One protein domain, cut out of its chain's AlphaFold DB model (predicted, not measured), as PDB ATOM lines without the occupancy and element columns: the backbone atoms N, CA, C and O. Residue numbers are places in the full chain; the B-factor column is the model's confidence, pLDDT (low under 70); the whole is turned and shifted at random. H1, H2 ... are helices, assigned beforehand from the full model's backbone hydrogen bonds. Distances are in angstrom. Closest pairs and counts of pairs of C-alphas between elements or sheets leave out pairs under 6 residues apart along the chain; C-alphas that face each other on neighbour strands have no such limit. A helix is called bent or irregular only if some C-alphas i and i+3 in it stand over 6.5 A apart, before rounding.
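AT A GLANCE: This is residues 372 to 568 of the 570 residues of an uncharacterized protein of Geotoga petraea (UniProt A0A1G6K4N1). Four long helices, H2 to H5, run back and forth side by side as a bundle, and H6 folds back along H5 to extend the series. The short helices H7 to H10 form a cluster at one side, where H8 packs on H5; from H10 a long stretch, residues 541 to 554, leads back to H11, next to H4 and H2. The printed part has 197 residues with eleven named helices, H1 to H11 in chain order, and no named strand; the class is all helix. It is compact, with a radius of gyration of the C-alphas of 16.5 A and spans of 47 by 36 by 29 A.

HOW THE PARTS SIT: H1, residues 372 to 376, and H2, residues 391 to 406, only just touch, with 3 pairs of C-alphas within 8 A; the closest C-alphas are those of Met 372 and Leu 405, 6.7 A apart. H2 and H3, residues 413 to 432, form a hairpin, opposite ways at a shallow tilt of 19 degrees; their closest C-alphas, Val 402 and Val 419, are 5.4 A apart. H3 and H4, residues 436 to 452, form the next, at 15 degrees, with C-alphas 427 and 439 closest at 4.2 A. H4 and H5, residues 459 to 477, form a hairpin at 13 degrees, with C-alphas 436 and 473 closest at 6.3 A. H5 and H6, residues 480 to 489, form another, at 22 degrees, with C-alphas 471 and 483 closest at 4.3 A. H7, residues 501 to 507, is close to but not clearly touching H10, residues 530 to 540; C-alphas 506 and 536 are closest, at 6.2 A. H8, residues 513 to 516, touches H5, with C-alphas 475 and 514 closest at 6.1 A. H9, residues 519 to 526, touches H10 at 72 degrees, only just about perpendicular, with C-alphas 523 and 530 closest at 5.7 A. H11, residues 555 to 566, only just touches H4, with 3 pairs of C-alphas within 8 A; C-alphas 438 and 555 are closest, at 6.2 A. H2, H3, H4, H5 and H11 are an up-and-down bundle, each running against the one before it in the chain. Every O i to N i+4 pair is within hydrogen-bond range in H1, H2, H3, H6, H7 and H9, while H8, with 4 residues, is too short for any O i to N i+4 pair; of these pairs H4 has 11 of 13 within range, H5 13 of 15, H11 6 of 8, and H10 3 of 7, beside 5 of 8 O i to N i+3 pairs in H10.

IN THESE COORDINATES: H1 begins at C-alpha 372, (127.732, 68.323, 90.865). H2 measures 22.6 A from first to last C-alpha, H3 28.9 A, H4 24.9 A and H5 26.3 A. H11 is irregular, with C-alphas 561 and 564 7.7 A apart; it ends at C-alpha 566, (120.726, 79.975, 103.644).

THE WHOLE: The two C-alphas farthest apart, Asp 531 and Asp 568, are 49.6 A apart. The printed part has no cut. The links H1 to H2, H6 to H7 and H10 to H11 are long. Mean pLDDT of the printed part is 78.4; 48 residues are under 70, among them residues 372 to 387, 537 to 550 and 561 to 568.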
ATOM      1  N   MET A 372     127.339  66.999  91.382       50.22
ATOM      2  CA  MET A 372     127.732  68.323  90.865       50.22
ATOM      3  C   MET A 372     128.001  68.402  89.371       50.22
ATOM      4  O   MET A 372     127.534  69.314  88.695       50.22
ATOM      5  N   GLU A 373     128.759  67.435  88.877       50.38
ATOM      6  CA  GLU A 373     129.236  67.437  87.504       50.38
ATOM      7  C   GLU A 373     128.060  67.221  86.546       50.38
ATOM      8  O   GLU A 373     128.018  67.841  85.497       50.38
ATOM      9  N   PHE A 374     127.033  66.471  86.963       61.31
ATOM     10  CA  PHE A 374     125.814  66.231  86.191       61.31
ATOM     11  C   PHE A 374     125.025  67.501  85.845       61.31
ATOM     12  O   PHE A 374     124.630  67.669  84.695       61.31
ATOM     13  N   LEU A 375     124.813  68.404  86.809       55.94
ATOM     14  CA  LEU A 375     124.080  69.651  86.560       55.94
ATOM     15  C   LEU A 375     124.898  70.613  85.693       55.94
ATOM     16  O   LEU A 375     124.367  71.235  84.780       55.94
ATOM     17  N   ALA A 376     126.216  70.646  85.896       49.66
ATOM     18  CA  ALA A 376     127.134  71.408  85.058       49.66
ATOM     19  C   ALA A 376     127.120  70.981  83.569       49.66
ATOM     20  O   ALA A 376     127.387  71.808  82.701       49.66
ATOM     21  N   TYR A 377     126.750  69.733  83.244       50.06
ATOM     22  CA  TYR A 377     126.577  69.264  81.855       50.06
ATOM     23  C   TYR A 377     125.267  69.716  81.197       50.06
ATOM     24  O   TYR A 377     125.003  69.393  80.037       50.06
ATOM     25  N   ASN A 378     124.415  70.459  81.902       61.25
ATOM     26  CA  ASN A 378     123.192  70.991  81.330       61.25
ATOM     27  C   ASN A 378     123.471  72.262  80.508       61.25
ATOM     28  O   ASN A 378     123.016  73.331  80.920       61.25
ATOM     29  N   GLU A 379     124.227  72.107  79.401       57.03
ATOM     30  CA  GLU A 379     124.717  73.084  78.393       57.03
ATOM     31  C   GLU A 379     123.649  74.094  77.929       57.03
ATOM     32  O   GLU A 379     123.221  74.117  76.784       57.03
ATOM     33  N   ASP A 380     123.150  74.906  78.847       60.38
ATOM     34  CA  ASP A 380     122.144  75.938  78.626       60.38
ATOM     35  C   ASP A 380     120.805  75.408  78.061       60.38
ATOM     36  O   ASP A 380     119.976  76.188  77.592       60.38
ATOM     37  N   ARG A 381     120.520  74.095  78.174       61.56
ATOM     38  CA  ARG A 381     119.323  73.468  77.562       61.56
ATOM     39  C   ARG A 381     118.000  74.085  78.016       61.56
ATOM     40  O   ARG A 381     117.051  74.114  77.243       61.56
ATOM     41  N   PHE A 382     117.914  74.574  79.256       63.62
ATOM     42  CA  PHE A 382     116.708  75.251  79.762       63.62
ATOM     43  C   PHE A 382     116.514  76.659  79.218       63.62
ATOM     44  O   PHE A 382     115.411  77.198  79.305       63.62
ATOM     45  N   PHE A 383     117.578  77.257  78.701       59.25
ATOM     46  CA  PHE A 383     117.538  78.564  78.080       59.25
ATOM     47  C   PHE A 383     117.122  78.425  76.611       59.25
ATOM     48  O   PHE A 383     116.226  79.143  76.173       59.25
ATOM     49  N   GLY A 384     117.669  77.421  75.910       58.97
ATOM     50  CA  GLY A 384     117.430  77.186  74.486       58.97
ATOM     51  C   GLY A 384     115.965  76.977  74.078       58.97
ATOM     52  O   GLY A 384     115.128  76.443  74.819       58.97
ATOM     53  N   ASP A 385     115.671  77.344  72.829       55.19
ATOM     54  CA  ASP A 385     114.379  77.112  72.163       55.19
ATOM     55  C   ASP A 385     114.065  75.630  71.943       55.19
ATOM     56  O   ASP A 385     112.928  75.276  71.637       55.19
ATOM     57  N   SER A 386     115.052  74.747  72.116       59.69
ATOM     58  CA  SER A 386     114.868  73.310  71.941       59.69
ATOM     59  C   SER A 386     113.804  72.752  72.885       59.69
ATOM     60  O   SER A 386     112.981  71.953  72.443       59.69
ATOM     61  N   LEU A 387     113.773  73.208  74.147       69.88
ATOM     62  CA  LEU A 387     112.840  72.690  75.149       69.88
ATOM     63  C   LEU A 387     111.420  73.225  74.922       69.88
ATOM     64  O   LEU A 387     111.120  74.383  75.229       69.88
ATOM     65  N   ASN A 388     110.534  72.349  74.446       76.56
ATOM     66  CA  ASN A 388     109.118  72.631  74.205       76.56
ATOM     67  C   ASN A 388     108.284  72.638  75.506       76.56
ATOM     68  O   ASN A 388     107.405  71.801  75.702       76.56
ATOM     69  N   THR A 389     108.570  73.582  76.405       80.62
ATOM     70  CA  THR A 389     107.816  73.811  77.650       80.62
ATOM     71  C   THR A 389     107.667  75.308  77.945       80.62
ATOM     72  O   THR A 389     108.364  76.139  77.360       80.62
ATOM     73  N   SER A 390     106.759  75.665  78.859       85.50
ATOM     74  CA  SER A 390     106.477  77.061  79.232       85.50
ATOM     75  C   SER A 390     107.676  77.779  79.869       85.50
ATOM     76  O   SER A 390     108.501  77.156  80.546       85.50
ATOM     77  N   TYR A 391     107.738  79.115  79.757       86.38
ATOM     78  CA  TYR A 391     108.770  79.901  80.456       86.38
ATOM     79  C   TYR A 391     108.713  79.741  81.982       86.38
ATOM     80  O   TYR A 391     109.759  79.756  82.634       86.38
ATOM     81  N   TYR A 392     107.526  79.524  82.556       89.50
ATOM     82  CA  TYR A 392     107.364  79.178  83.970       89.50
ATOM     83  C   TYR A 392     108.150  77.914  84.334       89.50
ATOM     84  O   TYR A 392     108.930  77.922  85.284       89.50
ATOM     85  N   ASN A 393     108.010  76.849  83.544       87.44
ATOM     86  CA  ASN A 393     108.705  75.586  83.783       87.44
ATOM     87  C   ASN A 393     110.216  75.715  83.563       87.44
ATOM     88  O   ASN A 393     110.988  75.272  84.412       87.44
ATOM     89  N   LYS A 394     110.645  76.384  82.481       87.38
ATOM     90  CA  LYS A 394     112.071  76.655  82.211       87.38
ATOM     91  C   LYS A 394     112.729  77.378  83.388       87.38
ATOM     92  O   LYS A 394     113.756  76.945  83.903       87.38
ATOM     93  N   THR A 395     112.103  78.456  83.858       90.44
ATOM     94  CA  THR A 395     112.632  79.266  84.965       90.44
ATOM     95  C   THR A 395     112.582  78.554  86.319       90.44
ATOM     96  O   THR A 395     113.490  78.751  87.124       90.44
ATOM     97  N   ASN A 396     111.593  77.687  86.559       90.38
ATOM     98  CA  ASN A 396     111.558  76.811  87.735       90.38
ATOM     99  C   ASN A 396     112.747  75.833  87.741       90.38
ATOM    100  O   ASN A 396     113.482  75.756  88.724       90.38
ATOM    101  N   LEU A 397     112.984  75.142  86.622       88.00
ATOM    102  CA  LEU A 397     114.078  74.176  86.483       88.00
ATOM    103  C   LEU A 397     115.459  74.831  86.642       88.00
ATOM    104  O   LEU A 397     116.313  74.288  87.338       88.00
ATOM    105  N   ILE A 398     115.658  76.031  86.077       89.25
ATOM    106  CA  ILE A 398     116.888  76.818  86.270       89.25
ATOM    107  C   ILE A 398     117.138  77.103  87.759       89.25
ATOM    108  O   ILE A 398     118.261  76.959  88.243       89.25
ATOM    109  N   LEU A 399     116.106  77.514  88.500       90.00
ATOM    110  CA  LEU A 399     116.251  77.858  89.915       90.00
ATOM    111  C   LEU A 399     116.427  76.624  90.813       90.00
ATOM    112  O   LEU A 399     117.182  76.693  91.786       90.00
ATOM    113  N   GLU A 400     115.810  75.487  90.487       86.88
ATOM    114  CA  GLU A 400     116.068  74.217  91.182       86.88
ATOM    115  C   GLU A 400     117.496  73.697  90.929       86.88
ATOM    116  O   GLU A 400     118.143  73.182  91.848       86.88
ATOM    117  N   GLU A 401     118.052  73.922  89.736       85.06
ATOM    118  CA  GLU A 401     119.457  73.626  89.445       85.06
ATOM    119  C   GLU A 401     120.395  74.489  90.310       85.06
ATOM    120  O   GLU A 401     121.277  73.963  90.994       85.06
ATOM    121  N   VAL A 402     120.150  75.805  90.382       87.00
ATOM    122  CA  VAL A 402     120.925  76.725  91.239       87.00
ATOM    123  C   VAL A 402     120.856  76.321  92.709       87.00
ATOM    124  O   VAL A 402     121.879  76.285  93.397       87.00
ATOM    125  N   LYS A 403     119.662  75.989  93.201       84.12
ATOM    126  CA  LYS A 403     119.459  75.495  94.568       84.12
ATOM    127  C   LYS A 403     120.312  74.266  94.848       84.12
ATOM    128  O   LYS A 403     120.949  74.192  95.896       84.12
ATOM    129  N   THR A 404     120.334  73.314  93.923       79.56
ATOM    130  CA  THR A 404     121.093  72.072  94.092       79.56
ATOM    131  C   THR A 404     122.603  72.325  94.104       79.56
ATOM    132  O   THR A 404     123.327  71.708  94.886       79.56
ATOM    133  N   LEU A 405     123.086  73.268  93.290       78.94
ATOM    134  CA  LEU A 405     124.494  73.677  93.281       78.94
ATOM    135  C   LEU A 405     124.908  74.382  94.586       78.94
ATOM    136  O   LEU A 405     126.006  74.143  95.088       78.94
ATOM    137  N   LEU A 406     124.026  75.202  95.169       80.25
ATOM    138  CA  LEU A 406     124.305  75.951  96.403       80.25
ATOM    139  C   LEU A 406     124.087  75.152  97.698       80.25
ATOM    140  O   LEU A 406     124.728  75.449  98.697       80.25
ATOM    141  N   ASN A 407     123.222  74.134  97.712       75.12
ATOM    142  CA  ASN A 407     122.889  73.352  98.918       75.12
ATOM    143  C   ASN A 407     123.986  72.363  99.375       75.12
ATOM    144  O   ASN A 407     123.724  71.479 100.193       75.12
ATOM    145  N   LYS A 408     125.208  72.467  98.851       65.94
ATOM    146  CA  LYS A 408     126.293  71.523  99.145       65.94
ATOM    147  C   LYS A 408     127.103  71.943 100.356       65.94
ATOM    148  O   LYS A 408     127.266  73.123 100.633       65.94
ATOM    149  N   SER A 409     127.664  70.945 101.041       59.25
ATOM    150  CA  SER A 409     128.543  71.160 102.195       59.25
ATOM    151  C   SER A 409     129.797  71.967 101.846       59.25
ATOM    152  O   SER A 409     130.314  72.673 102.704       59.25
ATOM    153  N   GLU A 410     130.272  71.878 100.600       64.50
ATOM    154  CA  GLU A 410     131.355  72.703 100.062       64.50
ATOM    155  C   GLU A 410     131.010  73.137  98.630       64.50
ATOM    156  O   GLU A 410     131.056  72.336  97.698       64.50
ATOM    157  N   THR A 411     130.648  74.409  98.450       70.19
ATOM    158  CA  THR A 411     130.515  75.023  97.121       70.19
ATOM    159  C   THR A 411     131.906  75.311  96.558       70.19
ATOM    160  O   THR A 411     132.740  75.936  97.218       70.19
ATOM    161  N   THR A 412     132.168  74.877  95.327       71.25
ATOM    162  CA  THR A 412     133.450  75.051  94.635       71.25
ATOM    163  C   THR A 412     133.443  76.258  93.691       71.25
ATOM    164  O   THR A 412     132.402  76.809  93.333       71.25
ATOM    165  N   LYS A 413     134.630  76.667  93.221       69.19
ATOM    166  CA  LYS A 413     134.762  77.668  92.143       69.19
ATOM    167  C   LYS A 413     133.985  77.275  90.885       69.19
ATOM    168  O   LYS A 413     133.426  78.142  90.219       69.19
ATOM    169  N   PHE A 414     133.960  75.983  90.574       65.75
ATOM    170  CA  PHE A 414     133.244  75.449  89.426       65.75
ATOM    171  C   PHE A 414     131.729  75.613  89.605       65.75
ATOM    172  O   PHE A 414     131.092  76.204  88.739       65.75
ATOM    173  N   ASP A 415     131.181  75.235  90.765       73.81
ATOM    174  CA  ASP A 415     129.763  75.454  91.096       73.81
ATOM    175  C   ASP A 415     129.347  76.907  90.931       73.81
ATOM    176  O   ASP A 415     128.315  77.206  90.333       73.81
ATOM    177  N   MET A 416     130.164  77.823  91.456       81.56
ATOM    178  CA  MET A 416     129.820  79.237  91.449       81.56
ATOM    179  C   MET A 416     129.757  79.807  90.027       81.56
ATOM    180  O   MET A 416     128.911  80.656  89.752       81.56
ATOM    181  N   ASN A 417     130.598  79.322  89.109       79.44
ATOM    182  CA  ASN A 417     130.518  79.712  87.701       79.44
ATOM    183  C   ASN A 417     129.192  79.253  87.065       79.44
ATOM    184  O   ASN A 417     128.562  80.029  86.348       79.44
ATOM    185  N   PHE A 418     128.724  78.036  87.369       78.94
ATOM    186  CA  PHE A 418     127.426  77.549  86.883       78.94
ATOM    187  C   PHE A 418     126.253  78.292  87.510       78.94
ATOM    188  O   PHE A 418     125.347  78.705  86.791       78.94
ATOM    189  N   VAL A 419     126.287  78.535  88.821       84.94
ATOM    190  CA  VAL A 419     125.275  79.346  89.511       84.94
ATOM    191  C   VAL A 419     125.177  80.732  88.876       84.94
ATOM    192  O   VAL A 419     124.076  81.193  88.574       84.94
ATOM    193  N   TYR A 420     126.320  81.372  88.620       86.25
ATOM    194  CA  TYR A 420     126.377  82.647  87.915       86.25
ATOM    195  C   TYR A 420     125.688  82.562  86.547       86.25
ATOM    196  O   TYR A 420     124.740  83.311  86.295       86.25
ATOM    197  N   LYS A 421     126.092  81.605  85.704       83.75
ATOM    198  CA  LYS A 421     125.554  81.434  84.347       83.75
ATOM    199  C   LYS A 421     124.040  81.186  84.353       83.75
ATOM    200  O   LYS A 421     123.300  81.833  83.616       83.75
ATOM    201  N   LYS A 422     123.558  80.312  85.240       86.31
ATOM    202  CA  LYS A 422     122.137  79.939  85.362       86.31
ATOM    203  C   LYS A 422     121.270  81.100  85.845       86.31
ATOM    204  O   LYS A 422     120.182  81.319  85.318       86.31
ATOM    205  N   ILE A 423     121.746  81.900  86.798       90.94
ATOM    206  CA  ILE A 423     120.991  83.079  87.245       90.94
ATOM    207  C   ILE A 423     121.011  84.199  86.192       90.94
ATOM    208  O   ILE A 423     120.008  84.901  86.043       90.94
ATOM    209  N   VAL A 424     122.090  84.343  85.414       89.69
ATOM    210  CA  VAL A 424     122.096  85.238  84.243       89.69
ATOM    211  C   VAL A 424     121.049  84.788  83.218       89.69
ATOM    212  O   VAL A 424     120.239  85.614  82.801       89.69
ATOM    213  N   GLN A 425     120.968  83.493  82.895       86.94
ATOM    214  CA  GLN A 425     119.926  82.944  82.009       86.94
ATOM    215  C   GLN A 425     118.515  83.225  82.522       86.94
ATOM    216  O   GLN A 425     117.667  83.706  81.771       86.94
ATOM    217  N   TYR A 426     118.262  83.001  83.816       91.00
ATOM    218  CA  TYR A 426     116.984  83.362  84.430       91.00
ATOM    219  C   TYR A 426     116.672  84.853  84.228       91.00
ATOM    220  O   TYR A 426     115.557  85.209  83.844       91.00
ATOM    221  N   SER A 427     117.653  85.736  84.453       91.81
ATOM    222  CA  SER A 427     117.482  87.180  84.267       91.81
ATOM    223  C   SER A 427     117.163  87.533  82.811       91.81
ATOM    224  O   SER A 427     116.272  88.345  82.555       91.81
ATOM    225  N   LEU A 428     117.824  86.895  81.842       88.81
ATOM    226  CA  LEU A 428     117.545  87.077  80.417       88.81
ATOM    227  C   LEU A 428     116.117  86.619  80.058       88.81
ATOM    228  O   LEU A 428     115.370  87.407  79.478       88.81
ATOM    229  N   LEU A 429     115.673  85.435  80.500       86.69
ATOM    230  CA  LEU A 429     114.288  84.968  80.293       86.69
ATOM    231  C   LEU A 429     113.251  85.887  80.954       86.69
ATOM    232  O   LEU A 429     112.188  86.157  80.391       86.69
ATOM    233  N   ALA A 430     113.550  86.408  82.143       90.38
ATOM    234  CA  ALA A 430     112.690  87.368  82.823       90.38
ATOM    235  C   ALA A 430     112.600  88.700  82.058       90.38
ATOM    236  O   ALA A 430     111.527  89.298  81.980       90.38
ATOM    237  N   ASN A 431     113.692  89.154  81.437       88.62
ATOM    238  CA  ASN A 431     113.670  90.305  80.534       88.62
ATOM    239  C   ASN A 431     112.851  90.033  79.270       88.62
ATOM    240  O   ASN A 431     112.038  90.877  78.884       88.62
ATOM    241  N   TYR A 432     113.041  88.861  78.664       85.06
ATOM    242  CA  TYR A 432     112.338  88.425  77.461       85.06
ATOM    243  C   TYR A 432     110.816  88.407  77.668       85.06
ATOM    244  O   TYR A 432     110.063  89.028  76.918       85.06
ATOM    245  N   THR A 433     110.370  87.817  78.780       84.12
ATOM    246  CA  THR A 433     108.955  87.743  79.189       84.12
ATOM    247  C   THR A 433     108.407  89.043  79.801       84.12
ATOM    248  O   THR A 433     107.253  89.101  80.226       84.12
ATOM    249  N   LYS A 434     109.204  90.125  79.833       87.25
ATOM    250  CA  LYS A 434     108.864  91.443  80.415       87.25
ATOM    251  C   LYS A 434     108.579  91.416  81.927       87.25
ATOM    252  O   LYS A 434     107.988  92.354  82.469       87.25
ATOM    253  N   ASN A 435     109.056  90.393  82.632       90.00
ATOM    254  CA  ASN A 435     109.041  90.264  84.091       90.00
ATOM    255  C   ASN A 435     110.259  90.963  84.731       90.00
ATOM    256  O   ASN A 435     111.012  90.374  85.505       90.00
ATOM    257  N   TYR A 436     110.458  92.253  84.430       91.50
ATOM    258  CA  TYR A 436     111.669  93.005  84.807       91.50
ATOM    259  C   TYR A 436     111.978  93.006  86.311       91.50
ATOM    260  O   TYR A 436     113.141  93.017  86.695       91.50
ATOM    261  N   GLY A 437     110.952  92.967  87.170       92.00
ATOM    262  CA  GLY A 437     111.155  92.905  88.620       92.00
ATOM    263  C   GLY A 437     111.834  91.611  89.080       92.00
ATOM    264  O   GLY A 437     112.607  91.630  90.032       92.00
ATOM    265  N   GLU A 438     111.595  90.493  88.396       93.62
ATOM    266  CA  GLU A 438     112.269  89.225  88.688       93.62
ATOM    267  C   GLU A 438     113.695  89.206  88.116       93.62
ATOM    268  O   GLU A 438     114.611  88.710  88.771       93.62
ATOM    269  N   ALA A 439     113.919  89.836  86.954       92.88
ATOM    270  CA  ALA A 439     115.263  90.039  86.408       92.88
ATOM    271  C   ALA A 439     116.155  90.855  87.365       92.88
ATOM    272  O   ALA A 439     117.307  90.487  87.605       92.88
ATOM    273  N   GLU A 440     115.607  91.923  87.959       93.31
ATOM    274  CA  GLU A 440     116.278  92.748  88.974       93.31
ATOM    275  C   GLU A 440     116.625  91.923  90.228       93.31
ATOM    276  O   GLU A 440     117.753  91.988  90.723       93.31
ATOM    277  N   LYS A 441     115.694  91.092  90.724       93.81
ATOM    278  CA  LYS A 441     115.938  90.209  91.882       93.81
ATOM    279  C   LYS A 441     117.059  89.205  91.632       93.81
ATOM    280  O   LYS A 441     117.885  89.000  92.519       93.81
ATOM    281  N   ALA A 442     117.113  88.620  90.436       92.88
ATOM    282  CA  ALA A 442     118.161  87.682  90.046       92.88
ATOM    283  C   ALA A 442     119.560  88.322  90.093       92.88
ATOM    284  O   ALA A 442     120.493  87.741  90.650       92.88
ATOM    285  N   VAL A 443     119.709  89.558  89.598       91.81
ATOM    286  CA  VAL A 443     120.995  90.270  89.688       91.81
ATOM    287  C   VAL A 443     121.354  90.611  91.135       91.81
ATOM    288  O   VAL A 443     122.504  90.440  91.543       91.81
ATOM    289  N   VAL A 444     120.382  91.058  91.937       91.50
ATOM    290  CA  VAL A 444     120.601  91.322  93.369       91.50
ATOM    291  C   VAL A 444     121.058  90.056  94.096       91.50
ATOM    292  O   VAL A 444     121.979  90.119  94.908       91.50
ATOM    293  N   PHE A 445     120.473  88.902  93.774       91.50
ATOM    294  CA  PHE A 445     120.900  87.616  94.315       91.50
ATOM    295  C   PHE A 445     122.368  87.314  93.985       91.50
ATOM    296  O   PHE A 445     123.142  87.046  94.902       91.50
ATOM    297  N   LEU A 446     122.792  87.463  92.723       89.94
ATOM    298  CA  LEU A 446     124.201  87.278  92.343       89.94
ATOM    299  C   LEU A 446     125.143  88.252  93.052       89.94
ATOM    300  O   LEU A 446     126.248  87.871  93.435       89.94
ATOM    301  N   LYS A 447     124.714  89.500  93.272       88.25
ATOM    302  CA  LYS A 447     125.494  90.472  94.050       88.25
ATOM    303  C   LYS A 447     125.674  90.045  95.503       88.25
ATOM    304  O   LYS A 447     126.757  90.238  96.057       88.25
ATOM    305  N   ASN A 448     124.658  89.423  96.094       89.19
ATOM    306  CA  ASN A 448     124.716  88.933  97.467       89.19
ATOM    307  C   ASN A 448     125.595  87.683  97.616       89.19
ATOM    308  O   ASN A 448     126.259  87.566  98.643       89.19
ATOM    309  N   LEU A 449     125.717  86.834  96.587       87.31
ATOM    310  CA  LEU A 449     126.606  85.661  96.629       87.31
ATOM    311  C   LEU A 449     128.078  86.019  96.886       87.31
ATOM    312  O   LEU A 449     128.808  85.205  97.438       87.31
ATOM    313  N   LYS A 450     128.534  87.236  96.557       86.19
ATOM    314  CA  LYS A 450     129.875  87.695  96.959       86.19
ATOM    315  C   LYS A 450     130.040  87.755  98.474       86.19
ATOM    316  O   LYS A 450     131.134  87.500  98.969       86.19
ATOM    317  N   THR A 451     129.002  88.168  99.191       84.25
ATOM    318  CA  THR A 451     129.037  88.255 100.654       84.25
ATOM    319  C   THR A 451     129.198  86.865 101.252       84.25
ATOM    320  O   THR A 451     130.027  86.682 102.138       84.25
ATOM    321  N   ASP A 452     128.471  85.897 100.698       80.81
ATOM    322  CA  ASP A 452     128.451  84.518 101.184       80.81
ATOM    323  C   ASP A 452     129.706  83.739 100.731       80.81
ATOM    324  O   ASP A 452     130.243  82.919 101.472       80.81
ATOM    325  N   TYR A 453     130.244  84.051  99.543       82.00
ATOM    326  CA  TYR A 453     131.372  83.344  98.921       82.00
ATOM    327  C   TYR A 453     132.472  84.292  98.399       82.00
ATOM    328  O   TYR A 453     132.799  84.291  97.206       82.00
ATOM    329  N   PRO A 454     133.128  85.096  99.253       81.06
ATOM    330  CA  PRO A 454     133.961  86.224  98.814       81.06
ATOM    331  C   PRO A 454     135.223  85.846  98.027       81.06
ATOM    332  O   PRO A 454     135.697  86.653  97.229       81.06
ATOM    333  N   ASN A 455     135.762  84.638  98.226       81.19
ATOM    334  CA  ASN A 455     137.052  84.208  97.661       81.19
ATOM    335  C   ASN A 455     136.933  83.110  96.593       81.19
ATOM    336  O   ASN A 455     137.948  82.590  96.134       81.19
ATOM    337  N   ILE A 456     135.711  82.721  96.223       79.81
ATOM    338  CA  ILE A 456     135.483  81.549  95.370       79.81
ATOM    339  C   ILE A 456     135.773  81.844  93.887       79.81
ATOM    340  O   ILE A 456     136.339  81.012  93.181       79.81
ATOM    341  N   VAL A 457     135.451  83.059  93.424       80.81
ATOM    342  CA  VAL A 457     135.613  83.542  92.041       80.81
ATOM    343  C   VAL A 457     136.115  84.989  92.025       80.81
ATOM    344  O   VAL A 457     136.080  85.694  93.035       80.81
ATOM    345  N   ASN A 458     136.566  85.464  90.860       82.50
ATOM    346  CA  ASN A 458     136.908  86.874  90.673       82.50
ATOM    347  C   ASN A 458     135.633  87.719  90.494       82.50
ATOM    348  O   ASN A 458     135.231  88.047  89.377       82.50
ATOM    349  N   TRP A 459     135.007  88.085  91.614       84.19
ATOM    350  CA  TRP A 459     133.763  88.860  91.639       84.19
ATOM    351  C   TRP A 459     133.843  90.206  90.922       84.19
ATOM    352  O   TRP A 459     132.842  90.659  90.381       84.19
ATOM    353  N   ASN A 460     135.013  90.847  90.888       83.25
ATOM    354  CA  ASN A 460     135.155  92.139  90.213       83.25
ATOM    355  C   ASN A 460     134.919  92.007  88.704       83.25
ATOM    356  O   ASN A 460     134.276  92.872  88.117       83.25
ATOM    357  N   LYS A 461     135.384  90.908  88.094       80.06
ATOM    358  CA  LYS A 461     135.119  90.607  86.684       80.06
ATOM    359  C   LYS A 461     133.634  90.315  86.456       80.06
ATOM    360  O   LYS A 461     133.017  90.922  85.587       80.06
ATOM    361  N   LEU A 462     133.036  89.464  87.294       82.19
ATOM    362  CA  LEU A 462     131.611  89.117  87.188       82.19
ATOM    363  C   LEU A 462     130.690  90.331  87.383       82.19
ATOM    364  O   LEU A 462     129.682  90.447  86.696       82.19
ATOM    365  N   PHE A 463     131.033  91.275  88.265       87.38
ATOM    366  CA  PHE A 463     130.208  92.468  88.472       87.38
ATOM    367  C   PHE A 463     130.110  93.366  87.256       87.38
ATOM    368  O   PHE A 463     129.044  93.928  87.024       87.38
ATOM    369  N   LYS A 464     131.173  93.470  86.458       85.88
ATOM    370  CA  LYS A 464     131.118  94.248  85.221       85.88
ATOM    371  C   LYS A 464     130.127  93.642  84.228       85.88
ATOM    372  O   LYS A 464     129.318  94.373  83.662       85.88
ATOM    373  N   ASN A 465     130.111  92.312  84.104       83.31
ATOM    374  CA  ASN A 465     129.105  91.609  83.306       83.31
ATOM    375  C   ASN A 465     127.690  91.843  83.859       83.31
ATOM    376  O   ASN A 465     126.774  92.156  83.102       83.31
ATOM    377  N   LEU A 466     127.510  91.777  85.184       88.62
ATOM    378  CA  LEU A 466     126.208  92.034  85.809       88.62
ATOM    379  C   LEU A 466     125.698  93.453  85.569       88.62
ATOM    380  O   LEU A 466     124.504  93.619  85.354       88.62
ATOM    381  N   VAL A 467     126.574  94.459  85.538       90.88
ATOM    382  CA  VAL A 467     126.182  95.835  85.192       90.88
ATOM    383  C   VAL A 467     125.605  95.908  83.774       90.88
ATOM    384  O   VAL A 467     124.625  96.622  83.557       90.88
ATOM    385  N   LEU A 468     126.146  95.149  82.813       86.31
ATOM    386  CA  LEU A 468     125.569  95.076  81.468       86.31
ATOM    387  C   LEU A 468     124.204  94.373  81.448       86.31
ATOM    388  O   LEU A 468     123.305  94.827  80.739       86.31
ATOM    389  N   ILE A 469     124.014  93.320  82.248       89.25
ATOM    390  CA  ILE A 469     122.706  92.657  82.395       89.25
ATOM    391  C   ILE A 469     121.681  93.591  83.067       89.25
ATOM    392  O   ILE A 469     120.532  93.662  82.637       89.25
ATOM    393  N   GLU A 470     122.079  94.389  84.061       93.38
ATOM    394  CA  GLU A 470     121.204  95.424  84.639       93.38
ATOM    395  C   GLU A 470     120.837  96.489  83.609       93.38
ATOM    396  O   GLU A 470     119.675  96.887  83.501       93.38
ATOM    397  N   ALA A 471     121.815  96.930  82.816       92.56
ATOM    398  CA  ALA A 471     121.588  97.891  81.751       92.56
ATOM    399  C   ALA A 471     120.612  97.350  80.699       92.56
ATOM    400  O   ALA A 471     119.774  98.105  80.211       92.56
ATOM    401  N   LEU A 472     120.649  96.050  80.397       92.00
ATOM    402  CA  LEU A 472     119.660  95.393  79.545       92.00
ATOM    403  C   LEU A 472     118.243  95.552  80.112       92.00
ATOM    404  O   LEU A 472     117.353  96.027  79.401       92.00
ATOM    405  N   THR A 473     118.047  95.260  81.399       93.12
ATOM    406  CA  THR A 473     116.749  95.438  82.068       93.12
ATOM    407  C   THR A 473     116.286  96.886  82.077       93.12
ATOM    408  O   THR A 473     115.141  97.169  81.722       93.12
ATOM    409  N   ILE A 474     117.178  97.827  82.389       94.44
ATOM    410  CA  ILE A 474     116.883  99.264  82.325       94.44
ATOM    411  C   ILE A 474     116.500  99.665  80.893       94.44
ATOM    412  O   ILE A 474     115.518 100.380  80.690       94.44
ATOM    413  N   SER A 475     117.212  99.155  79.884       93.00
ATOM    414  CA  SER A 475     116.956  99.481  78.478       93.00
ATOM    415  C   SER A 475     115.573  99.030  78.017       93.00
ATOM    416  O   SER A 475     114.909  99.756  77.276       93.00
ATOM    417  N   ASN A 476     115.127  97.870  78.506       88.56
ATOM    418  CA  ASN A 476     113.833  97.281  78.187       88.56
ATOM    419  C   ASN A 476     112.685  97.889  79.010       88.56
ATOM    420  O   ASN A 476     111.551  97.914  78.535       88.56
ATOM    421  N   LYS A 477     112.968  98.434  80.202       88.75
ATOM    422  CA  LYS A 477     111.974  99.034  81.110       88.75
ATOM    423  C   LYS A 477     111.772 100.537  80.904       88.75
ATOM    424  O   LYS A 477     110.634 100.999  80.881       88.75
ATOM    425  N   THR A 478     112.854 101.309  80.817       86.94
ATOM    426  CA  THR A 478     112.814 102.785  80.833       86.94
ATOM    427  C   THR A 478     113.460 103.431  79.614       86.94
ATOM    428  O   THR A 478     113.085 104.548  79.271       86.94
ATOM    429  N   GLY A 479     114.374 102.734  78.935       86.12
ATOM    430  CA  GLY A 479     114.987 103.203  77.696       86.12
ATOM    431  C   GLY A 479     116.510 103.092  77.671       86.12
ATOM    432  O   GLY A 479     117.186 102.902  78.682       86.12
ATOM    433  N   THR A 480     117.071 103.204  76.468       90.31
ATOM    434  CA  THR A 480     118.500 102.970  76.194       90.31
ATOM    435  C   THR A 480     119.420 104.022  76.801       90.31
ATOM    436  O   THR A 480     120.569 103.730  77.116       90.31
ATOM    437  N   LYS A 481     118.934 105.254  76.972       92.38
ATOM    438  CA  LYS A 481     119.726 106.357  77.520       92.38
ATOM    439  C   LYS A 481     120.103 106.082  78.975       92.38
ATOM    440  O   LYS A 481     121.277 106.167  79.323       92.38
ATOM    441  N   GLU A 482     119.121 105.730  79.794       93.81
ATOM    442  CA  GLU A 482     119.280 105.388  81.206       93.81
ATOM    443  C   GLU A 482     120.177 104.157  81.369       93.81
ATOM    444  O   GLU A 482     121.040 104.143  82.241       93.81
ATOM    445  N   ALA A 483     120.040 103.171  80.479       93.12
ATOM    446  CA  ALA A 483     120.880 101.981  80.471       93.12
ATOM    447  C   ALA A 483     122.367 102.307  80.270       93.12
ATOM    448  O   ALA A 483     123.203 101.859  81.046       93.12
ATOM    449  N   TYR A 484     122.717 103.129  79.275       93.25
ATOM    450  CA  TYR A 484     124.119 103.505  79.062       93.25
ATOM    451  C   TYR A 484     124.690 104.377  80.180       93.25
ATOM    452  O   TYR A 484     125.875 104.258  80.484       93.25
ATOM    453  N   TYR A 485     123.872 105.233  80.803       94.06
ATOM    454  CA  TYR A 485     124.310 105.953  81.999       94.06
ATOM    455  C   TYR A 485     124.588 105.002  83.157       94.06
ATOM    456  O   TYR A 485     125.623 105.142  83.790       94.06
ATOM    457  N   HIS A 486     123.744 103.990  83.372       94.25
ATOM    458  CA  HIS A 486     124.003 102.964  84.383       94.25
ATOM    459  C   HIS A 486     125.345 102.258  84.157       94.25
ATOM    460  O   HIS A 486     126.129 102.135  85.094       94.25
ATOM    461  N   ILE A 487     125.650 101.862  82.914       91.88
ATOM    462  CA  ILE A 487     126.937 101.222  82.587       91.88
ATOM    463  C   ILE A 487     128.112 102.148  82.920       91.88
ATOM    464  O   ILE A 487     129.084 101.714  83.535       91.88
ATOM    465  N   LEU A 488     128.013 103.422  82.527       91.50
ATOM    466  CA  LEU A 488     129.038 104.433  82.783       91.50
ATOM    467  C   LEU A 488     129.233 104.689  84.286       91.50
ATOM    468  O   LEU A 488     130.367 104.741  84.755       91.50
ATOM    469  N   ASP A 489     128.137 104.828  85.030       93.81
ATOM    470  CA  ASP A 489     128.146 105.199  86.447       93.81
ATOM    471  C   ASP A 489     128.589 104.041  87.357       93.81
ATOM    472  O   ASP A 489     129.076 104.283  88.462       93.81
ATOM    473  N   GLN A 490     128.427 102.790  86.911       91.81
ATOM    474  CA  GLN A 490     128.761 101.580  87.673       91.81
ATOM    475  C   GLN A 490     130.040 100.867  87.190       91.81
ATOM    476  O   GLN A 490     130.281  99.729  87.585       91.81
ATOM    477  N   ASP A 491     130.866 101.514  86.357       87.56
ATOM    478  CA  ASP A 491     132.122 100.956  85.812       87.56
ATOM    479  C   ASP A 491     131.941  99.612  85.063       87.56
ATOM    480  O   ASP A 491     132.776  98.709  85.123       87.56
ATOM    481  N   GLY A 492     130.838  99.469  84.320       83.19
ATOM    482  CA  GLY A 492     130.467  98.244  83.595       83.19
ATOM    483  C   GLY A 492     131.215  97.998  82.280       83.19
ATOM    484  O   GLY A 492     130.655  97.406  81.363       83.19
ATOM    485  N   PHE A 493     132.446  98.492  82.140       82.06
ATOM    486  CA  PHE A 493     133.231  98.370  80.908       82.06
ATOM    487  C   PHE A 493     133.910  96.998  80.806       82.06
ATOM    488  O   PHE A 493     134.713  96.648  81.677       82.06
ATOM    489  N   LEU A 494     133.660  96.270  79.711       76.38
ATOM    490  CA  LEU A 494     134.225  94.938  79.429       76.38
ATOM    491  C   LEU A 494     135.410  94.934  78.450       76.38
ATOM    492  O   LEU A 494     135.822  93.882  77.972       76.38
ATOM    493  N   TYR A 495     135.976  96.096  78.127       64.56
ATOM    494  CA  TYR A 495     137.096  96.191  77.190       64.56
ATOM    495  C   TYR A 495     138.295  95.329  77.651       64.56
ATOM    496  O   TYR A 495     138.822  95.555  78.739       64.56
ATOM    497  N   ASN A 496     138.738  94.382  76.809       59.25
ATOM    498  CA  ASN A 496     139.802  93.388  77.067       59.25
ATOM    499  C   ASN A 496     139.508  92.322  78.145       59.25
ATOM    500  O   ASN A 496     140.438  91.668  78.618       59.25
ATOM    501  N   GLU A 497     138.250  92.124  78.531       63.44
ATOM    502  CA  GLU A 497     137.834  91.037  79.425       63.44
ATOM    503  C   GLU A 497     137.128  89.930  78.625       63.44
ATOM    504  O   GLU A 497     136.526  90.200  77.585       63.44
ATOM    505  N   GLU A 498     137.176  88.678  79.099       60.47
ATOM    506  CA  GLU A 498     136.325  87.618  78.525       60.47
ATOM    507  C   GLU A 498     134.856  88.027  78.667       60.47
ATOM    508  O   GLU A 498     134.392  88.337  79.771       60.47
ATOM    509  N   ASN A 499     134.148  88.032  77.541       67.44
ATOM    510  CA  ASN A 499     132.816  88.592  77.425       67.44
ATOM    511  C   ASN A 499     131.823  87.537  76.905       67.44
ATOM    512  O   ASN A 499     131.792  87.243  75.715       67.44
ATOM    513  N   GLU A 500     130.975  87.018  77.796       72.56
ATOM    514  CA  GLU A 500     129.900  86.063  77.462       72.56
ATOM    515  C   GLU A 500     128.665  86.737  76.833       72.56
ATOM    516  O   GLU A 500     127.762  86.064  76.340       72.56
ATOM    517  N   LEU A 501     128.613  88.076  76.815       77.62
ATOM    518  CA  LEU A 501     127.518  88.841  76.211       77.62
ATOM    519  C   LEU A 501     127.373  88.546  74.716       77.62
ATOM    520  O   LEU A 501     126.270  88.614  74.190       77.62
ATOM    521  N   ASP A 502     128.482  88.235  74.047       77.50
ATOM    522  CA  ASP A 502     128.522  87.869  72.633       77.50
ATOM    523  C   ASP A 502     127.712  86.588  72.373       77.50
ATOM    524  O   ASP A 502     126.812  86.585  71.539       77.50
ATOM    525  N   THR A 503     127.926  85.552  73.194       77.00
ATOM    526  CA  THR A 503     127.138  84.309  73.181       77.00
ATOM    527  C   THR A 503     125.659  84.581  73.452       77.00
ATOM    528  O   THR A 503     124.799  84.130  72.704       77.00
ATOM    529  N   TYR A 504     125.332  85.395  74.463       79.06
ATOM    530  CA  TYR A 504     123.931  85.721  74.753       79.06
ATOM    531  C   TYR A 504     123.251  86.541  73.647       79.06
ATOM    532  O   TYR A 504     122.048  86.399  73.438       79.06
ATOM    533  N   MET A 505     123.991  87.403  72.945       81.69
ATOM    534  CA  MET A 505     123.477  88.164  71.801       81.69
ATOM    535  C   MET A 505     123.305  87.304  70.549       81.69
ATOM    536  O   MET A 505     122.408  87.585  69.755       81.69
ATOM    537  N   GLU A 506     124.153  86.291  70.363       77.62
ATOM    538  CA  GLU A 506     124.003  85.287  69.306       77.62
ATOM    539  C   GLU A 506     122.736  84.457  69.516       77.62
ATOM    540  O   GLU A 506     121.972  84.261  68.569       77.62
ATOM    541  N   GLU A 507     122.500  84.015  70.750       71.44
ATOM    542  CA  GLU A 507     121.389  83.123  71.078       71.44
ATOM    543  C   GLU A 507     120.044  83.857  71.246       71.44
ATOM    544  O   GLU A 507     119.025  83.324  70.818       71.44
ATOM    545  N   TYR A 508     120.028  85.076  71.810       74.69
ATOM    546  CA  TYR A 508     118.796  85.840  72.113       74.69
ATOM    547  C   TYR A 508     118.890  87.307  71.673       74.69
ATOM    548  O   TYR A 508     118.747  88.233  72.492       74.69
ATOM    549  N   PRO A 509     119.155  87.571  70.382       78.00
ATOM    550  CA  PRO A 509     119.374  88.922  69.858       78.00
ATOM    551  C   PRO A 509     118.219  89.887  70.172       78.00
ATOM    552  O   PRO A 509     118.419  91.095  70.346       78.00
ATOM    553  N   GLU A 510     117.001  89.367  70.291       76.56
ATOM    554  CA  GLU A 510     115.780  90.119  70.527       76.56
ATOM    555  C   GLU A 510     115.742  90.832  71.876       76.56
ATOM    556  O   GLU A 510     115.260  91.969  71.951       76.56
ATOM    557  N   ILE A 511     116.315  90.231  72.921       80.75
ATOM    558  CA  ILE A 511     116.373  90.838  74.257       80.75
ATOM    559  C   ILE A 511     117.242  92.102  74.214       80.75
ATOM    560  O   ILE A 511     116.952  93.093  74.894       80.75
ATOM    561  N   PHE A 512     118.270  92.097  73.360       86.81
ATOM    562  CA  PHE A 512     119.247  93.172  73.204       86.81
ATOM    563  C   PHE A 512     118.828  94.253  72.205       86.81
ATOM    564  O   PHE A 512     119.524  95.265  72.094       86.81
ATOM    565  N   THR A 513     117.685  94.107  71.521       84.75
ATOM    566  CA  THR A 513     117.225  95.015  70.451       84.75
ATOM    567  C   THR A 513     117.328  96.493  70.824       84.75
ATOM    568  O   THR A 513     117.720  97.320  70.002       84.75
ATOM    569  N   ASN A 514     116.978  96.858  72.061       86.50
ATOM    570  CA  ASN A 514     117.059  98.247  72.501       86.50
ATOM    571  C   ASN A 514     118.506  98.743  72.561       86.50
ATOM    572  O   ASN A 514     118.806  99.776  71.964       86.50
ATOM    573  N   LEU A 515     119.411  98.009  73.210       89.00
ATOM    574  CA  LEU A 515     120.833  98.361  73.258       89.00
ATOM    575  C   LEU A 515     121.482  98.324  71.863       89.00
ATOM    576  O   LEU A 515     122.293  99.186  71.535       89.00
ATOM    577  N   LEU A 516     121.073  97.398  70.994       88.44
ATOM    578  CA  LEU A 516     121.581  97.289  69.622       88.44
ATOM    579  C   LEU A 516     121.223  98.495  68.733       88.44
ATOM    580  O   LEU A 516     121.834  98.670  67.684       88.44
ATOM    581  N   LYS A 517     120.302  99.384  69.138       85.94
ATOM    582  CA  LYS A 517     120.007 100.620  68.382       85.94
ATOM    583  C   LYS A 517     121.193 101.588  68.323       85.94
ATOM    584  O   LYS A 517     121.272 102.382  67.389       85.94
ATOM    585  N   ASP A 518     122.101 101.542  69.299       89.44
ATOM    586  CA  ASP A 518     123.317 102.363  69.339       89.44
ATOM    587  C   ASP A 518     124.557 101.459  69.408       89.44
ATOM    588  O   ASP A 518     125.274 101.395  70.409       89.44
ATOM    589  N   LYS A 519     124.794 100.729  68.309       89.06
ATOM    590  CA  LYS A 519     125.887  99.747  68.173       89.06
ATOM    591  C   LYS A 519     127.249 100.319  68.534       89.06
ATOM    592  O   LYS A 519     128.046  99.624  69.148       89.06
ATOM    593  N   LYS A 520     127.487 101.595  68.233       91.19
ATOM    594  CA  LYS A 520     128.731 102.280  68.580       91.19
ATOM    595  C   LYS A 520     128.933 102.383  70.089       91.19
ATOM    596  O   LYS A 520     130.019 102.090  70.584       91.19
ATOM    597  N   LYS A 521     127.899 102.779  70.842       91.12
ATOM    598  CA  LYS A 521     127.983 102.793  72.310       91.12
ATOM    599  C   LYS A 521     128.081 101.388  72.871       91.12
ATOM    600  O   LYS A 521     128.918 101.153  73.733       91.12
ATOM    601  N   LEU A 522     127.256 100.462  72.385       89.06
ATOM    602  CA  LEU A 522     127.294  99.083  72.857       89.06
ATOM    603  C   LEU A 522     128.677  98.458  72.641       89.06
ATOM    604  O   LEU A 522     129.237  97.942  73.597       89.06
ATOM    605  N   SER A 523     129.253  98.607  71.447       89.62
ATOM    606  CA  SER A 523     130.607  98.158  71.103       89.62
ATOM    607  C   SER A 523     131.665  98.747  72.033       89.62
ATOM    608  O   SER A 523     132.529  98.031  72.528       89.62
ATOM    609  N   TYR A 524     131.565 100.042  72.342       88.69
ATOM    610  CA  TYR A 524     132.478 100.696  73.275       88.69
ATOM    611  C   TYR A 524     132.424 100.095  74.691       88.69
ATOM    612  O   TYR A 524     133.468  99.909  75.313       88.69
ATOM    613  N   PHE A 525     131.230  99.780  75.202       87.62
ATOM    614  CA  PHE A 525     131.070  99.224  76.550       87.62
ATOM    615  C   PHE A 525     131.340  97.715  76.625       87.62
ATOM    616  O   PHE A 525     131.906  97.256  77.616       87.62
ATOM    617  N   SER A 526     130.956  96.947  75.602       85.94
ATOM    618  CA  SER A 526     131.093  95.487  75.575       85.94
ATOM    619  C   SER A 526     132.427  95.004  74.999       85.94
ATOM    620  O   SER A 526     132.808  93.862  75.221       85.94
ATOM    621  N   GLY A 527     133.133  95.833  74.226       86.44
ATOM    622  CA  GLY A 527     134.310  95.412  73.464       86.44
ATOM    623  C   GLY A 527     133.990  94.567  72.223       86.44
ATOM    624  O   GLY A 527     134.914  94.179  71.512       86.44
ATOM    625  N   ILE A 528     132.711  94.301  71.927       87.62
ATOM    626  CA  ILE A 528     132.293  93.551  70.732       87.62
ATOM    627  C   ILE A 528     132.360  94.483  69.510       87.62
ATOM    628  O   ILE A 528     131.767  95.565  69.553       87.62
ATOM    629  N   PRO A 529     133.032  94.104  68.409       88.44
ATOM    630  CA  PRO A 529     133.094  94.915  67.190       88.44
ATOM    631  C   PRO A 529     131.714  95.278  66.597       88.44
ATOM    632  O   PRO A 529     130.785  94.469  66.595       88.44
ATOM    633  N   GLU A 530     131.559  96.506  66.075       89.06
ATOM    634  CA  GLU A 530     130.279  97.014  65.530       89.06
ATOM    635  C   GLU A 530     129.725  96.185  64.350       89.06
ATOM    636  O   GLU A 530     128.506  96.096  64.151       89.06
ATOM    637  N   ASP A 531     130.608  95.585  63.552       87.25
ATOM    638  CA  ASP A 531     130.264  94.692  62.445       87.25
ATOM    639  C   ASP A 531     129.655  93.379  62.952       87.25
ATOM    640  O   ASP A 531     128.622  92.958  62.424       87.25
ATOM    641  N   LYS A 532     130.195  92.810  64.036       84.31
ATOM    642  CA  LYS A 532     129.620  91.632  64.706       84.31
ATOM    643  C   LYS A 532     128.263  91.935  65.359       84.31
ATOM    644  O   LYS A 532     127.312  91.173  65.206       84.31
ATOM    645  N   LEU A 533     128.097  93.108  65.974       83.69
ATOM    646  CA  LEU A 533     126.788  93.530  66.507       83.69
ATOM    647  C   LEU A 533     125.716  93.673  65.412       83.69
ATOM    648  O   LEU A 533     124.522  93.512  65.666       83.69
ATOM    649  N   SER A 534     126.125  93.980  64.179       73.81
ATOM    650  CA  SER A 534     125.200  94.133  63.055       73.81
ATOM    651  C   SER A 534     124.642  92.802  62.545       73.81
ATOM    652  O   SER A 534     123.532  92.801  62.009       73.81
ATOM    653  N   SER A 535     125.343  91.675  62.721       72.94
ATOM    654  CA  SER A 535     124.781  90.356  62.390       72.94
ATOM    655  C   SER A 535     123.631  89.958  63.316       72.94
ATOM    656  O   SER A 535     122.654  89.391  62.833       72.94
ATOM    657  N   PHE A 536     123.684  90.339  64.596       75.06
ATOM    658  CA  PHE A 536     122.643  90.017  65.584       75.06
ATOM    659  C   PHE A 536     121.339  90.784  65.343       75.06
ATOM    660  O   PHE A 536     120.241  90.261  65.493       75.06
ATOM    661  N   GLU A 537     121.432  92.031  64.879       67.62
ATOM    662  CA  GLU A 537     120.244  92.816  64.521       67.62
ATOM    663  C   GLU A 537     119.474  92.198  63.333       67.62
ATOM    664  O   GLU A 537     118.255  92.354  63.211       67.62
ATOM    665  N   ASN A 538     120.182  91.506  62.435       58.53
ATOM    666  CA  ASN A 538     119.603  90.916  61.232       58.53
ATOM    667  C   ASN A 538     118.960  89.547  61.487       58.53
ATOM    668  O   ASN A 538     117.969  89.243  60.824       58.53
ATOM    669  N   SER A 539     119.466  88.755  62.440       59.41
ATOM    670  CA  SER A 539     118.822  87.500  62.859       59.41
ATOM    671  C   SER A 539     117.469  87.759  63.527       59.41
ATOM    672  O   SER A 539     116.508  87.044  63.253       59.41
ATOM    673  N   TYR A 540     117.342  88.854  64.285       55.72
ATOM    674  CA  TYR A 540     116.084  89.242  64.926       55.72
ATOM    675  C   TYR A 540     114.958  89.592  63.940       55.72
ATOM    676  O   TYR A 540     113.810  89.210  64.140       55.72
ATOM    677  N   LYS A 541     115.259  90.281  62.831       49.94
ATOM    678  CA  LYS A 541     114.229  90.697  61.853       49.94
ATOM    679  C   LYS A 541     113.557  89.519  61.125       49.94
ATOM    680  O   LYS A 541     112.594  89.750  60.397       49.94
ATOM    681  N   ALA A 542     114.042  88.289  61.315       42.22
ATOM    682  CA  ALA A 542     113.455  87.063  60.779       42.22
ATOM    683  C   ALA A 542     112.499  86.340  61.757       42.22
ATOM    684  O   ALA A 542     111.763  85.460  61.312       42.22
ATOM    685  N   GLY A 543     112.469  86.711  63.044       42.47
ATOM    686  CA  GLY A 543     111.551  86.164  64.049       42.47
ATOM    687  C   GLY A 543     110.495  87.195  64.447       42.47
ATOM    688  O   GLY A 543     110.826  88.289  64.897       42.47
ATOM    689  N   GLU A 544     109.211  86.886  64.261       40.88
ATOM    690  CA  GLU A 544     108.130  87.738  64.769       40.88
ATOM    691  C   GLU A 544     108.240  87.899  66.294       40.88
ATOM    692  O   GLU A 544     108.474  86.939  67.026       40.88
ATOM    693  N   ALA A 545     108.060  89.132  66.772       42.69
ATOM    694  CA  ALA A 545     108.059  89.459  68.190       42.69
ATOM    695  C   ALA A 545     106.936  88.696  68.909       42.69
ATOM    696  O   ALA A 545     105.755  88.999  68.731       42.69
ATOM    697  N   LEU A 546     107.302  87.730  69.752       47.31
ATOM    698  CA  LEU A 546     106.360  87.056  70.636       47.31
ATOM    699  C   LEU A 546     105.823  88.072  71.660       47.31
ATOM    700  O   LEU A 546     106.493  88.480  72.606       47.31
ATOM    701  N   GLU A 547     104.580  88.508  71.453       43.34
ATOM    702  CA  GLU A 547     103.812  89.368  72.364       43.34
ATOM    703  C   GLU A 547     103.327  88.643  73.636       43.34
ATOM    704  O   GLU A 547     102.564  89.210  74.426       43.34
ATOM    705  N   ASN A 548     103.773  87.412  73.882       51.22
ATOM    706  CA  ASN A 548     103.301  86.625  75.010       51.22
ATOM    707  C   ASN A 548     103.947  87.079  76.325       51.22
ATOM    708  O   ASN A 548     105.117  86.830  76.606       51.22
ATOM    709  N   LYS A 549     103.133  87.723  77.169       58.28
ATOM    710  CA  LYS A 549     103.364  87.832  78.615       58.28
ATOM    711  C   LYS A 549     103.158  86.458  79.252       58.28
ATOM    712  O   LYS A 549     102.131  86.218  79.883       58.28
ATOM    713  N   GLU A 550     104.081  85.541  79.018       67.06
ATOM    714  CA  GLU A 550     104.108  84.302  79.786       67.06
ATOM    715  C   GLU A 550     104.647  84.585  81.189       67.06
ATOM    716  O   GLU A 550     105.599  85.351  81.377       67.06
ATOM    717  N   ASP A 551     103.982  84.005  82.186       80.25
ATOM    718  CA  ASP A 551     104.441  84.060  83.568       80.25
ATOM    719  C   ASP A 551     105.735  83.248  83.714       80.25
ATOM    720  O   ASP A 551     105.949  82.240  83.039       80.25
ATOM    721  N   ILE A 552     106.595  83.686  84.630       87.88
ATOM    722  CA  ILE A 552     107.805  82.965  85.035       87.88
ATOM    723  C   ILE A 552     107.684  82.509  86.488       87.88
ATOM    724  O   ILE A 552     106.923  83.087  87.273       87.88
ATOM    725  N   TYR A 553     108.451  81.489  86.870       86.81
ATOM    726  CA  TYR A 553     108.544  81.071  88.263       86.81
ATOM    727  C   TYR A 553     109.179  82.187  89.094       86.81
ATOM    728  O   TYR A 553     110.273  82.661  88.779       86.81
ATOM    729  N   LYS A 554     108.487  82.635  90.146       89.00
ATOM    730  CA  LYS A 554     108.900  83.815  90.912       89.00
ATOM    731  C   LYS A 554     110.113  83.513  91.778       89.00
ATOM    732  O   LYS A 554     110.118  82.579  92.581       89.00
ATOM    733  N   PHE A 555     111.095  84.398  91.711       85.88
ATOM    734  CA  PHE A 555     112.312  84.344  92.505       85.88
ATOM    735  C   PHE A 555     112.018  84.391  94.014       85.88
ATOM    736  O   PHE A 555     112.708  83.759  94.809       85.88
ATOM    737  N   ASP A 556     110.950  85.081  94.435       80.81
ATOM    738  CA  ASP A 556     110.531  85.108  95.846       80.81
ATOM    739  C   ASP A 556     110.090  83.734  96.359       80.81
ATOM    740  O   ASP A 556     110.275  83.432  97.540       80.81
ATOM    741  N   ASP A 557     109.482  82.917  95.499       82.56
ATOM    742  CA  ASP A 557     109.018  81.582  95.871       82.56
ATOM    743  C   ASP A 557     110.214  80.625  95.978       82.56
ATOM    744  O   ASP A 557     110.322  79.896  96.967       82.56
ATOM    745  N   PHE A 558     111.203  80.770  95.088       82.12
ATOM    746  CA  PHE A 558     112.532  80.174  95.255       82.12
ATOM    747  C   PHE A 558     113.182  80.577  96.590       82.12
ATOM    748  O   PHE A 558     113.580  79.713  97.371       82.12
ATOM    749  N   LEU A 559     113.243  81.869  96.928       77.25
ATOM    750  CA  LEU A 559     113.875  82.322  98.175       77.25
ATOM    751  C   LEU A 559     113.137  81.826  99.429       77.25
ATOM    752  O   LEU A 559     113.777  81.412 100.396       77.25
ATOM    753  N   LYS A 560     111.797  81.844  99.443       73.62
ATOM    754  CA  LYS A 560     110.992  81.362 100.584       73.62
ATOM    755  C   LYS A 560     111.212  79.879 100.854       73.62
ATOM    756  O   LYS A 560     111.349  79.506 102.019       73.62
ATOM    757  N   ASN A 561     111.286  79.070  99.801       61.09
ATOM    758  CA  ASN A 561     111.489  77.629  99.909       61.09
ATOM    759  C   ASN A 561     112.918  77.260 100.354       61.09
ATOM    760  O   ASN A 561     113.137  76.139 100.805       61.09
ATOM    761  N   ASN A 562     113.864  78.211 100.320       60.03
ATOM    762  CA  ASN A 562     115.279  77.998 100.651       60.03
ATOM    763  C   ASN A 562     115.772  78.722 101.925       60.03
ATOM    764  O   ASN A 562     116.934  78.581 102.310       60.03
ATOM    765  N   LYS A 563     114.899  79.438 102.654       49.94
ATOM    766  CA  LYS A 563     115.260  80.165 103.894       49.94
ATOM    767  C   LYS A 563     115.843  79.301 105.018       49.94
ATOM    768  O   LYS A 563     116.447  79.852 105.932       49.94
ATOM    769  N   LYS A 564     115.636  77.981 104.991       45.16
ATOM    770  CA  LYS A 564     116.133  77.079 106.039       45.16
ATOM    771  C   LYS A 564     117.621  76.733 105.875       45.16
ATOM    772  O   LYS A 564     118.278  76.589 106.886       45.16
ATOM    773  N   ASN A 565     118.142  76.690 104.645       47.16
ATOM    774  CA  ASN A 565     119.550  76.361 104.377       47.16
ATOM    775  C   ASN A 565     120.451  77.602 104.262       47.16
ATOM    776  O   ASN A 565     121.617  77.540 104.625       47.16
ATOM    777  N   ILE A 566     119.924  78.745 103.802       43.75
ATOM    778  CA  ILE A 566     120.726  79.975 103.644       43.75
ATOM    779  C   ILE A 566     121.043  80.625 105.002       43.75
ATOM    780  O   ILE A 566     122.132  81.148 105.193       43.75
ATOM    781  N   ASN A 567     120.125  80.553 105.973       37.19
ATOM    782  CA  ASN A 567     120.372  81.078 107.322       37.19
ATOM    783  C   ASN A 567     121.307  80.194 108.163       37.19
ATOM    784  O   ASN A 567     121.838  80.691 109.146       37.19
ATOM    785  N   ASP A 568     121.499  78.922 107.802       37.34
ATOM    786  CA  ASP A 568     122.474  78.037 108.462       37.34
ATOM    787  C   ASP A 568     123.905  78.241 107.900       37.34
ATOM    788  O   ASP A 568     124.868  77.689 108.430       37.34
TER     789      ASP A 568